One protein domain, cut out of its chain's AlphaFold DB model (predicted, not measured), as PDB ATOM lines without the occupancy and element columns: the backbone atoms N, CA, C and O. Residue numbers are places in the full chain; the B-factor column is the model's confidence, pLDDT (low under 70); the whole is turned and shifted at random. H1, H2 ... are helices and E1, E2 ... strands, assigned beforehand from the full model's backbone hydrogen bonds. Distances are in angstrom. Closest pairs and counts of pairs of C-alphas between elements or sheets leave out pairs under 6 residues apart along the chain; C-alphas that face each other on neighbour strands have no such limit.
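Overview. This is residues 9 to 87 of the 155 residues of an uncharacterized protein of Gossypium lobatum (UniProt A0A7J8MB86). A twisted sheet of four antiparallel strands has two short helices off the same side of it, H1 near one end of the strands and H2 near the other. Residues 50 to 57 pass on that side too, while the long link of residues 30 to 46 goes round the edge at E2, so that residues 40 to 42 come to the other side. The printed part has 79 residues, with E1, H1, E2, H2, E3 and E4 along it, and the sheet's order is E1 - E4 - E3 - E2. The class is mixed, helices and strands, with under half of the residues in named elements. The whole is compact, with a radius of gyration of the C-alphas of 12.1 A, and rounded, spanning 29 by 24 by 23 A.

Arrangement. E1, residues 9 to 14, is an edge strand and is antiparallel to E4, residues 80 to 86, at 163 degrees between directions; N 9 and O 85 are 2.8 A apart, within hydrogen-bond range. E4 and E3, residues 72 to 76, are an antiparallel hairpin at 178 degrees, with N 74 and O 82 within hydrogen-bond range at 2.9 A. E3 is antiparallel to E2, residues 47 to 49, the other edge strand, at 147 degrees; N 48 and O 75 are within hydrogen-bond range at 2.8 A, and C-alphas 76 and 47 face each other at 4.0 A. From edge to edge the strands' lines turn by 51 degrees. H1, residues 22 to 29, is not on the sheet, with 3 pairs of C-alphas within 10 A, and is apart from E3 and E4. H2, residues 58 to 63, is only just not on the sheet, with 4 such pairs, and is apart from E1, E4 and H1. In H1 and H2 every O i to N i+4 pair is within hydrogen-bond range.

Along the chain. E1 begins at C-alpha 9, at (-3.326, 50.100, 41.958), and measures 17.2 A. H1 measures 10.2 A and begins at C-alpha 22, at (1.342, 33.254, 20.846). E2 measures 6.6 A, H2 8.8 A and E3 13.4 A. E4, the longest strand, measures 20.6 A and ends at C-alpha 86, at (-1.367, 54.628, 38.584).

Size, cuts and confidence. The two C-alphas farthest apart are those of Arg 29 and Leu 87, 33.1 A. The printed part has no cut. The link from H1 to E2, 17 residues, is long, and the link from E3 to E4 is tight. The mean pLDDT of the printed part is 87.9; residue 57 and residues 59 to 69 are under 70.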
ATOM      1  N   GLY A   9      -2.608  51.362  42.071       84.12
ATOM      2  CA  GLY A   9      -3.326  50.100  41.958       84.12
ATOM      3  C   GLY A   9      -2.372  48.927  41.769       84.12
ATOM      4  O   GLY A   9      -1.505  48.959  40.898       84.12
ATOM      5  N   ILE A  10      -2.560  47.855  42.540       88.00
ATOM      6  CA  ILE A  10      -1.824  46.598  42.371       88.00
ATOM      7  C   ILE A  10      -2.733  45.562  41.724       88.00
ATOM      8  O   ILE A  10      -3.827  45.295  42.216       88.00
ATOM      9  N   PHE A  11      -2.257  44.917  40.661       87.44
ATOM     10  CA  PHE A  11      -2.998  43.846  40.005       87.44
ATOM     11  C   PHE A  11      -2.226  42.529  40.013       87.44
ATOM     12  O   PHE A  11      -0.991  42.468  40.032       87.44
ATOM     13  N   ARG A  12      -2.998  41.445  40.026       92.19
ATOM     14  CA  ARG A  12      -2.545  40.071  40.228       92.19
ATOM     15  C   ARG A  12      -3.427  39.129  39.418       92.19
ATOM     16  O   ARG A  12      -4.626  39.364  39.307       92.19
ATOM     17  N   GLY A  13      -2.859  38.076  38.839       93.94
ATOM     18  CA  GLY A  13      -3.658  37.118  38.081       93.94
ATOM     19  C   GLY A  13      -2.873  35.957  37.492       93.94
ATOM     20  O   GLY A  13      -1.673  35.802  37.717       93.94
ATOM     21  N   VAL A  14      -3.570  35.141  36.703       96.00
ATOM     22  CA  VAL A  14      -2.998  33.986  36.005       96.00
ATOM     23  C   VAL A  14      -3.416  34.026  34.542       96.00
ATOM     24  O   VAL A  14      -4.601  33.987  34.214       96.00
ATOM     25  N   PHE A  15      -2.438  34.047  33.641       94.56
ATOM     26  CA  PHE A  15      -2.671  33.876  32.216       94.56
ATOM     27  C   PHE A  15      -2.870  32.384  31.918       94.56
ATOM     28  O   PHE A  15      -1.930  31.644  31.609       94.56
ATOM     29  N   ARG A  16      -4.130  31.940  31.971       94.62
ATOM     30  CA  ARG A  16      -4.510  30.565  31.612       94.62
ATOM     31  C   ARG A  16      -4.055  30.246  30.184       94.62
ATOM     32  O   ARG A  16      -4.350  30.975  29.244       94.62
ATOM     33  N   GLY A  17      -3.303  29.157  30.026       95.06
ATOM     34  CA  GLY A  17      -2.782  28.737  28.722       95.06
ATOM     35  C   GLY A  17      -1.546  29.499  28.233       95.06
ATOM     36  O   GLY A  17      -1.146  29.304  27.084       95.06
ATOM     37  N   PHE A  18      -0.890  30.311  29.074       96.12
ATOM     38  CA  PHE A  18       0.321  31.057  28.699       96.12
ATOM     39  C   PHE A  18       1.381  30.187  28.007       96.12
ATOM     40  O   PHE A  18       1.955  30.602  26.998       96.12
ATOM     41  N   MET A  19       1.589  28.954  28.484       94.75
ATOM     42  CA  MET A  19       2.579  28.028  27.921       94.75
ATOM     43  C   MET A  19       2.378  27.736  26.427       94.75
ATOM     44  O   MET A  19       3.367  27.557  25.713       94.75
ATOM     45  N   ARG A  20       1.123  27.736  25.962       96.69
ATOM     46  CA  ARG A  20       0.719  27.480  24.568       96.69
ATOM     47  C   ARG A  20       0.394  28.768  23.797       96.69
ATOM     48  O   ARG A  20      -0.018  28.707  22.644       96.69
ATOM     49  N   SER A  21       0.546  29.934  24.426       96.19
ATOM     50  CA  SER A  21       0.128  31.215  23.853       96.19
ATOM     51  C   SER A  21       1.091  31.731  22.780       96.19
ATOM     52  O   SER A  21       2.312  31.548  22.850       96.19
ATOM     53  N   LYS A  22       0.545  32.488  21.818       95.75
ATOM     54  CA  LYS A  22       1.342  33.254  20.846       95.75
ATOM     55  C   LYS A  22       2.253  34.273  21.537       95.75
ATOM     56  O   LYS A  22       3.364  34.494  21.068       95.75
ATOM     57  N   THR A  23       1.808  34.841  22.660       94.56
ATOM     58  CA  THR A  23       2.577  35.778  23.489       94.56
ATOM     59  C   THR A  23       3.889  35.157  23.955       94.56
ATOM     60  O   THR A  23       4.956  35.704  23.689       94.56
ATOM     61  N   ARG A  24       3.837  33.967  24.568       96.25
ATOM     62  CA  ARG A  24       5.046  33.250  24.994       96.25
ATOM     63  C   ARG A  24       5.932  32.885  23.807       96.25
ATOM     64  O   ARG A  24       7.138  33.104  23.858       96.25
ATOM     65  N   ALA A  25       5.345  32.377  22.723       97.06
ATOM     66  CA  ALA A  25       6.102  32.055  21.514       97.06
ATOM     67  C   ALA A  25       6.811  33.287  20.923       97.06
ATOM     68  O   ALA A  25       7.907  33.173  20.383       97.06
ATOM     69  N   TRP A  26       6.205  34.472  21.010       96.69
ATOM     70  CA  TRP A  26       6.821  35.723  20.573       96.69
ATOM     71  C   TRP A  26       7.978  36.142  21.485       96.69
ATOM     72  O   TRP A  26       9.055  36.434  20.970       96.69
ATOM     73  N   LEU A  27       7.788  36.100  22.811       96.50
ATOM     74  CA  LEU A  27       8.832  36.430  23.795       96.50
ATOM     75  C   LEU A  27      10.079  35.563  23.593       96.50
ATOM     76  O   LEU A  27      11.195  36.076  23.557       96.50
ATOM     77  N   LEU A  28       9.875  34.259  23.392       96.50
ATOM     78  CA  LEU A  28      10.956  33.308  23.146       96.50
ATOM     79  C   LEU A  28      11.633  33.545  21.791       96.50
ATOM     80  O   LEU A  28      12.856  33.610  21.731       96.50
ATOM     81  N   ARG A  29      10.858  33.713  20.709       97.06
ATOM     82  CA  ARG A  29      11.416  33.946  19.363       97.06
ATOM     83  C   ARG A  29      12.236  35.225  19.275       97.06
ATOM     84  O   ARG A  29      13.222  35.255  18.553       97.06
ATOM     85  N   ARG A  30      11.836  36.270  20.002       96.25
ATOM     86  CA  ARG A  30      12.585  37.529  20.080       96.25
ATOM     87  C   ARG A  30      13.668  37.538  21.151       96.25
ATOM     88  O   ARG A  30      14.307  38.568  21.320       96.25
ATOM     89  N   GLN A  31      13.850  36.425  21.864       96.38
ATOM     90  CA  GLN A  31      14.827  36.291  22.942       96.38
ATOM     91  C   GLN A  31      14.734  37.446  23.947       96.38
ATOM     92  O   GLN A  31      15.744  37.981  24.395       96.38
ATOM     93  N   VAL A  32      13.504  37.851  24.285       96.69
ATOM     94  CA  VAL A  32      13.293  38.942  25.238       96.69
ATOM     95  C   VAL A  32      13.920  38.530  26.572       96.69
ATOM     96  O   VAL A  32      13.576  37.454  27.083       96.69
ATOM     97  N   PRO A  33      14.833  39.341  27.135       96.81
ATOM     98  CA  PRO A  33      15.482  39.002  28.386       96.81
ATOM     99  C   PRO A  33      14.461  38.983  29.521       96.81
ATOM    100  O   PRO A  33      13.459  39.704  29.515       96.81
ATOM    101  N   PHE A  34      14.724  38.130  30.502       97.75
ATOM    102  CA  PHE A  34      14.017  38.210  31.770       97.75
ATOM    103  C   PHE A  34      14.471  39.453  32.531       97.75
ATOM    104  O   PHE A  34      15.616  39.878  32.403       97.75
ATOM    105  N   ASP A  35      13.583  39.994  33.354       96.25
ATOM    106  CA  ASP A  35      13.959  41.016  34.315       96.25
ATOM    107  C   ASP A  35      14.872  40.400  35.387       96.25
ATOM    108  O   ASP A  35      14.567  39.346  35.957       96.25
ATOM    109  N   GLU A  36      16.020  41.027  35.629       94.50
ATOM    110  CA  GLU A  36      17.029  40.522  36.565       94.50
ATOM    111  C   GLU A  36      16.688  40.851  38.021       94.50
ATOM    112  O   GLU A  36      17.088  40.123  38.934       94.50
ATOM    113  N   ARG A  37      15.933  41.932  38.239       94.50
ATOM    114  CA  ARG A  37      15.645  42.492  39.565       94.50
ATOM    115  C   ARG A  37      14.338  41.951  40.127       94.50
ATOM    116  O   ARG A  37      14.171  41.894  41.342       94.50
ATOM    117  N   VAL A  38      13.422  41.545  39.251       95.38
ATOM    118  CA  VAL A  38      12.075  41.116  39.630       95.38
ATOM    119  C   VAL A  38      11.935  39.595  39.552       95.38
ATOM    120  O   VAL A  38      12.349  38.938  38.595       95.38
ATOM    121  N   ARG A  39      11.301  39.008  40.572       97.25
ATOM    122  CA  ARG A  39      10.907  37.595  40.600       97.25
ATOM    123  C   ARG A  39       9.408  37.468  40.777       97.25
ATOM    124  O   ARG A  39       8.765  38.328  41.368       97.25
ATOM    125  N   CYS A  40       8.863  36.370  40.268       97.31
ATOM    126  CA  CYS A  40       7.451  36.067  40.415       97.31
ATOM    127  C   CYS A  40       7.094  35.952  41.908       97.31
ATOM    128  O   CYS A  40       7.615  35.047  42.564       97.31
ATOM    129  N   PRO A  41       6.176  36.775  42.443       96.38
ATOM    130  CA  PRO A  41       5.844  36.763  43.868       96.38
ATOM    131  C   PRO A  41       5.117  35.486  44.310       96.38
ATOM    132  O   PRO A  41       4.985  35.243  45.501       96.38
ATOM    133  N   TYR A  42       4.647  34.664  43.364       96.31
ATOM    134  CA  TYR A  42       3.912  33.431  43.664       96.31
ATOM    135  C   TYR A  42       4.780  32.174  43.612       96.31
ATOM    136  O   TYR A  42       4.555  31.243  44.370       96.31
ATOM    137  N   CYS A  43       5.736  32.099  42.679       97.50
ATOM    138  CA  CYS A  43       6.525  30.879  42.465       97.50
ATOM    139  C   CYS A  43       8.035  31.113  42.333       97.50
ATOM    140  O   CYS A  43       8.761  30.188  41.986       97.50
ATOM    141  N   GLY A  44       8.517  32.343  42.535       97.12
ATOM    142  CA  GLY A  44       9.946  32.685  42.535       97.12
ATOM    143  C   GLY A  44      10.653  32.608  41.175       97.12
ATOM    144  O   GLY A  44      11.828  32.961  41.058       97.12
ATOM    145  N   THR A  45       9.967  32.170  40.116       97.88
ATOM    146  CA  THR A  45      10.568  32.058  38.784       97.88
ATOM    147  C   THR A  45      10.832  33.426  38.149       97.88
ATOM    148  O   THR A  45      10.300  34.456  38.569       97.88
ATOM    149  N   ARG A  46      11.696  33.434  37.126       97.88
ATOM    150  CA  ARG A  46      12.014  34.632  36.334       97.88
ATOM    151  C   ARG A  46      10.773  35.166  35.617       97.88
ATOM    152  O   ARG A  46       9.898  34.386  35.222       97.88
ATOM    153  N   VAL A  47      10.738  36.481  35.419       98.00
ATOM    154  CA  VAL A  47       9.624  37.187  34.777       98.00
ATOM    155  C   VAL A  47      10.087  37.982  33.568       98.00
ATOM    156  O   VAL A  47      11.216  38.461  33.532       98.00
ATOM    157  N   TRP A  48       9.223  38.115  32.571       97.81
ATOM    158  CA  TRP A  48       9.386  39.091  31.499       97.81
ATOM    159  C   TRP A  48       8.657  40.378  31.863       97.81
ATOM    160  O   TRP A  48       7.521  40.317  32.339       97.81
ATOM    161  N   SER A  49       9.272  41.526  31.573       94.75
ATOM    162  CA  SER A  49       8.573  42.814  31.562       94.75
ATOM    163  C   SER A  49       7.762  42.940  30.275       94.75
ATOM    164  O   SER A  49       8.296  43.125  29.179       94.75
ATOM    165  N   MET A  50       6.444  42.826  30.404       92.25
ATOM    166  CA  MET A  50       5.501  42.953  29.294       92.25
ATOM    167  C   MET A  50       5.398  44.398  28.810       92.25
ATOM    168  O   MET A  50       5.184  44.628  27.617       92.25
ATOM    169  N   THR A  51       5.603  45.363  29.714       88.31
ATOM    170  CA  THR A  51       5.722  46.786  29.376       88.31
ATOM    171  C   THR A  51       6.944  47.033  28.497       88.31
ATOM    172  O   THR A  51       6.797  47.565  27.397       88.31
ATOM    173  N   ALA A  52       8.131  46.568  28.908       89.56
ATOM    174  CA  ALA A  52       9.353  46.718  28.111       89.56
ATOM    175  C   ALA A  52       9.257  45.979  26.764       89.56
ATOM    176  O   ALA A  52       9.719  46.475  25.739       89.56
ATOM    177  N   ALA A  53       8.580  44.827  26.743       91.12
ATOM    178  CA  ALA A  53       8.310  44.070  25.526       91.12
ATOM    179  C   ALA A  53       7.236  44.699  24.613       91.12
ATOM    180  O   ALA A  53       6.984  44.164  23.532       91.12
ATOM    181  N   ARG A  54       6.595  45.810  25.017       87.75
ATOM    182  CA  ARG A  54       5.481  46.468  24.304       87.75
ATOM    183  C   ARG A  54       4.295  45.535  24.026       87.75
ATOM    184  O   ARG A  54       3.629  45.641  22.998       87.75
ATOM    185  N   LEU A  55       4.024  44.618  24.954       87.12
ATOM    186  CA  LEU A  55       2.937  43.632  24.873       87.12
ATOM    187  C   LEU A  55       1.759  43.954  25.805       87.12
ATOM    188  O   LEU A  55       0.898  43.104  26.029       87.12
ATOM    189  N   VAL A  56       1.706  45.169  26.354       81.25
ATOM    190  CA  VAL A  56       0.562  45.642  27.143       81.25
ATOM    191  C   VAL A  56      -0.655  45.791  26.215       81.25
ATOM    192  O   VAL A  56      -0.583  46.543  25.240       81.25
ATOM    193  N   PRO A  57      -1.787  45.114  26.486       68.56
ATOM    194  CA  PRO A  57      -3.005  45.298  25.703       68.56
ATOM    195  C   PRO A  57      -3.480  46.758  25.737       68.56
ATOM    196  O   PRO A  57      -3.534  47.369  26.803       68.56
ATOM    197  N   LYS A  58      -3.900  47.311  24.591       70.19
ATOM    198  CA  LYS A  58      -4.376  48.710  24.488       70.19
ATOM    199  C   LYS A  58      -5.541  49.021  25.439       70.19
ATOM    200  O   LYS A  58      -5.643  50.127  25.957       70.19
ATOM    201  N   SER A  59      -6.419  48.049  25.684       65.31
ATOM    202  CA  SER A  59      -7.526  48.171  26.641       65.31
ATOM    203  C   SER A  59      -7.040  48.326  28.083       65.31
ATOM    204  O   SER A  59      -7.603  49.126  28.824       65.31
ATOM    205  N   ALA A  60      -5.976  47.612  28.456       64.19
ATOM    206  CA  ALA A  60      -5.319  47.768  29.746       64.19
ATOM    207  C   ALA A  60      -4.630  49.134  29.822       64.19
ATOM    208  O   ALA A  60      -4.870  49.870  30.762       64.19
ATOM    209  N   ALA A  61      -3.890  49.539  28.787       66.25
ATOM    210  CA  ALA A  61      -3.249  50.855  28.746       66.25
ATOM    211  C   ALA A  61      -4.247  52.010  28.997       66.25
ATOM    212  O   ALA A  61      -3.985  52.879  29.823       66.25
ATOM    213  N   ARG A  62      -5.430  51.991  28.362       63.84
ATOM    214  CA  ARG A  62      -6.467  53.020  28.582       63.84
ATOM    215  C   ARG A  62      -7.022  53.032  30.010       63.84
ATOM    216  O   ARG A  62      -7.198  54.103  30.571       63.84
ATOM    217  N   ARG A  63      -7.283  51.859  30.597       60.81
ATOM    218  CA  ARG A  63      -7.836  51.734  31.963       60.81
ATOM    219  C   ARG A  63      -6.808  52.005  33.061       60.81
ATOM    220  O   ARG A  63      -7.183  52.376  34.161       60.81
ATOM    221  N   LEU A  64      -5.531  51.800  32.757       60.62
ATOM    222  CA  LEU A  64      -4.405  51.967  33.675       60.62
ATOM    223  C   LEU A  64      -3.758  53.359  33.533       60.62
ATOM    224  O   LEU A  64      -2.616  53.541  33.942       60.62
ATOM    225  N   GLY A  65      -4.456  54.314  32.899       54.06
ATOM    226  CA  GLY A  65      -4.017  55.705  32.798       54.06
ATOM    227  C   GLY A  65      -2.741  55.906  31.976       54.06
ATOM    228  O   GLY A  65      -1.876  56.673  32.384       54.06
ATOM    229  N   SER A  66      -2.599  55.242  30.822       53.31
ATOM    230  CA  SER A  66      -1.403  55.280  29.949       53.31
ATOM    231  C   SER A  66      -1.153  56.623  29.227       53.31
ATOM    232  O   SER A  66      -0.675  56.640  28.091       53.31
ATOM    233  N   GLY A  67      -1.434  57.754  29.867       50.72
ATOM    234  CA  GLY A  67      -0.714  58.990  29.577       50.72
ATOM    235  C   GLY A  67       0.603  58.948  30.340       50.72
ATOM    236  O   GLY A  67       0.622  59.351  31.492       50.72
ATOM    237  N   ASP A  68       1.651  58.362  29.751       53.53
ATOM    238  CA  ASP A  68       3.038  58.292  30.271       53.53
ATOM    239  C   ASP A  68       3.249  57.798  31.723       53.53
ATOM    240  O   ASP A  68       4.377  57.738  32.220       53.53
ATOM    241  N   ARG A  69       2.188  57.394  32.427       59.91
ATOM    242  CA  ARG A  69       2.255  56.930  33.809       59.91
ATOM    243  C   ARG A  69       2.716  55.476  33.869       59.91
ATOM    244  O   ARG A  69       2.395  54.628  33.035       59.91
ATOM    245  N   ARG A  70       3.554  55.229  34.875       72.44
ATOM    246  CA  ARG A  70       4.478  54.101  35.027       72.44
ATOM    247  C   ARG A  70       3.733  52.780  35.277       72.44
ATOM    248  O   ARG A  70       3.582  52.356  36.418       72.44
ATOM    249  N   LEU A  71       3.257  52.136  34.209       82.44
ATOM    250  CA  LEU A  71       2.687  50.786  34.259       82.44
ATOM    251  C   LEU A  71       3.791  49.729  34.365       82.44
ATOM    252  O   LEU A  71       4.543  49.477  33.418       82.44
ATOM    253  N   GLU A  72       3.807  49.021  35.483       88.94
ATOM    254  CA  GLU A  72       4.602  47.817  35.664       88.94
ATOM    255  C   GLU A  72       3.737  46.598  35.356       88.94
ATOM    256  O   GLU A  72       2.710  46.387  35.995       88.94
ATOM    257  N   TYR A  73       4.130  45.790  34.370       90.94
ATOM    258  CA  TYR A  73       3.406  44.573  34.014       90.94
ATOM    259  C   TYR A  73       4.369  43.430  33.728       90.94
ATOM    260  O   TYR A  73       5.173  43.501  32.796       90.94
ATOM    261  N   PHE A  74       4.258  42.358  34.509       95.62
ATOM    262  CA  PHE A  74       5.154  41.214  34.443       95.62
ATOM    263  C   PHE A  74       4.400  39.901  34.262       95.62
ATOM    264  O   PHE A  74       3.308  39.709  34.805       95.62
ATOM    265  N   VAL A  75       5.023  38.969  33.532       97.19
ATOM    266  CA  VAL A  75       4.571  37.575  33.428       97.19
ATOM    267  C   VAL A  75       5.724  36.613  33.688       97.19
ATOM    268  O   VAL A  75       6.796  36.744  33.098       97.19
ATOM    269  N   CYS A  76       5.523  35.628  34.561       97.69
ATOM    270  CA  CYS A  76       6.525  34.587  34.795       97.69
ATOM    271  C   CYS A  76       6.460  33.459  33.756       97.69
ATOM    272  O   CYS A  76       5.481  33.321  33.024       97.69
ATOM    273  N   VAL A  77       7.471  32.586  33.733       96.38
ATOM    274  CA  VAL A  77       7.509  31.414  32.831       96.38
ATOM    275  C   VAL A  77       6.303  30.473  32.959       96.38
ATOM    276  O   VAL A  77       5.936  29.831  31.975       96.38
ATOM    277  N   ASN A  78       5.659  30.443  34.131       96.81
ATOM    278  CA  ASN A  78       4.464  29.636  34.409       96.81
ATOM    279  C   ASN A  78       3.151  30.371  34.080       96.81
ATOM    280  O   ASN A  78       2.084  29.768  34.144       96.81
ATOM    281  N   GLY A  79       3.208  31.658  33.717       97.00
ATOM    282  CA  GLY A  79       2.034  32.453  33.352       97.00
ATOM    283  C   GLY A  79       1.380  33.232  34.494       97.00
ATOM    284  O   GLY A  79       0.281  33.745  34.304       97.00
ATOM    285  N   HIS A  80       2.007  33.359  35.666       97.50
ATOM    286  CA  HIS A  80       1.506  34.272  36.697       97.50
ATOM    287  C   HIS A  80       1.740  35.726  36.289       97.50
ATOM    288  O   HIS A  80       2.831  36.067  35.828       97.50
ATOM    289  N   LEU A  81       0.727  36.561  36.501       94.88
ATOM    290  CA  LEU A  81       0.722  37.987  36.208       94.88
ATOM    291  C   LEU A  81       0.763  38.796  37.503       94.88
ATOM    292  O   LEU A  81       0.053  38.495  38.471       94.88
ATOM    293  N   HIS A  82       1.580  39.841  37.508       94.25
ATOM    294  CA  HIS A  82       1.570  40.850  38.558       94.25
ATOM    295  C   HIS A  82       2.039  42.197  38.017       94.25
ATOM    296  O   HIS A  82       2.717  42.266  36.986       94.25
ATOM    297  N   GLY A  83       1.694  43.255  38.734       91.69
ATOM    298  CA  GLY A  83       2.120  44.590  38.373       91.69
ATOM    299  C   GLY A  83       1.432  45.675  39.176       91.69
ATOM    300  O   GLY A  83       0.625  45.393  40.067       91.69
ATOM    301  N   ALA A  84       1.774  46.907  38.834       88.56
ATOM    302  CA  ALA A  84       1.245  48.107  39.447       88.56
ATOM    303  C   ALA A  84       0.932  49.144  38.369       88.56
ATOM    304  O   ALA A  84       1.616  49.225  37.346       88.56
ATOM    305  N   CYS A  85      -0.103  49.936  38.596       83.62
ATOM    306  CA  CYS A  85      -0.482  51.048  37.742       83.62
ATOM    307  C   CYS A  85      -0.877  52.248  38.589       83.62
ATOM    308  O   CYS A  85      -1.306  52.100  39.728       83.62
ATOM    309  N   TRP A  86      -0.801  53.427  37.993       80.06
ATOM    310  CA  TRP A  86      -1.367  54.628  38.584       80.06
ATOM    311  C   TRP A  86      -2.850  54.629  38.238       80.06
ATOM    312  O   TRP A  86      -3.218  54.462  37.071       80.06
ATOM    313  N   LEU A  87      -3.697  54.726  39.251       74.44
ATOM    314  CA  LEU A  87      -5.131  54.813  39.067       74.44
ATOM    315  C   LEU A  87      -5.483  56.256  38.725       74.44
ATOM    316  O   LEU A  87      -4.916  57.206  39.257       74.44
TER     317      LEU A  87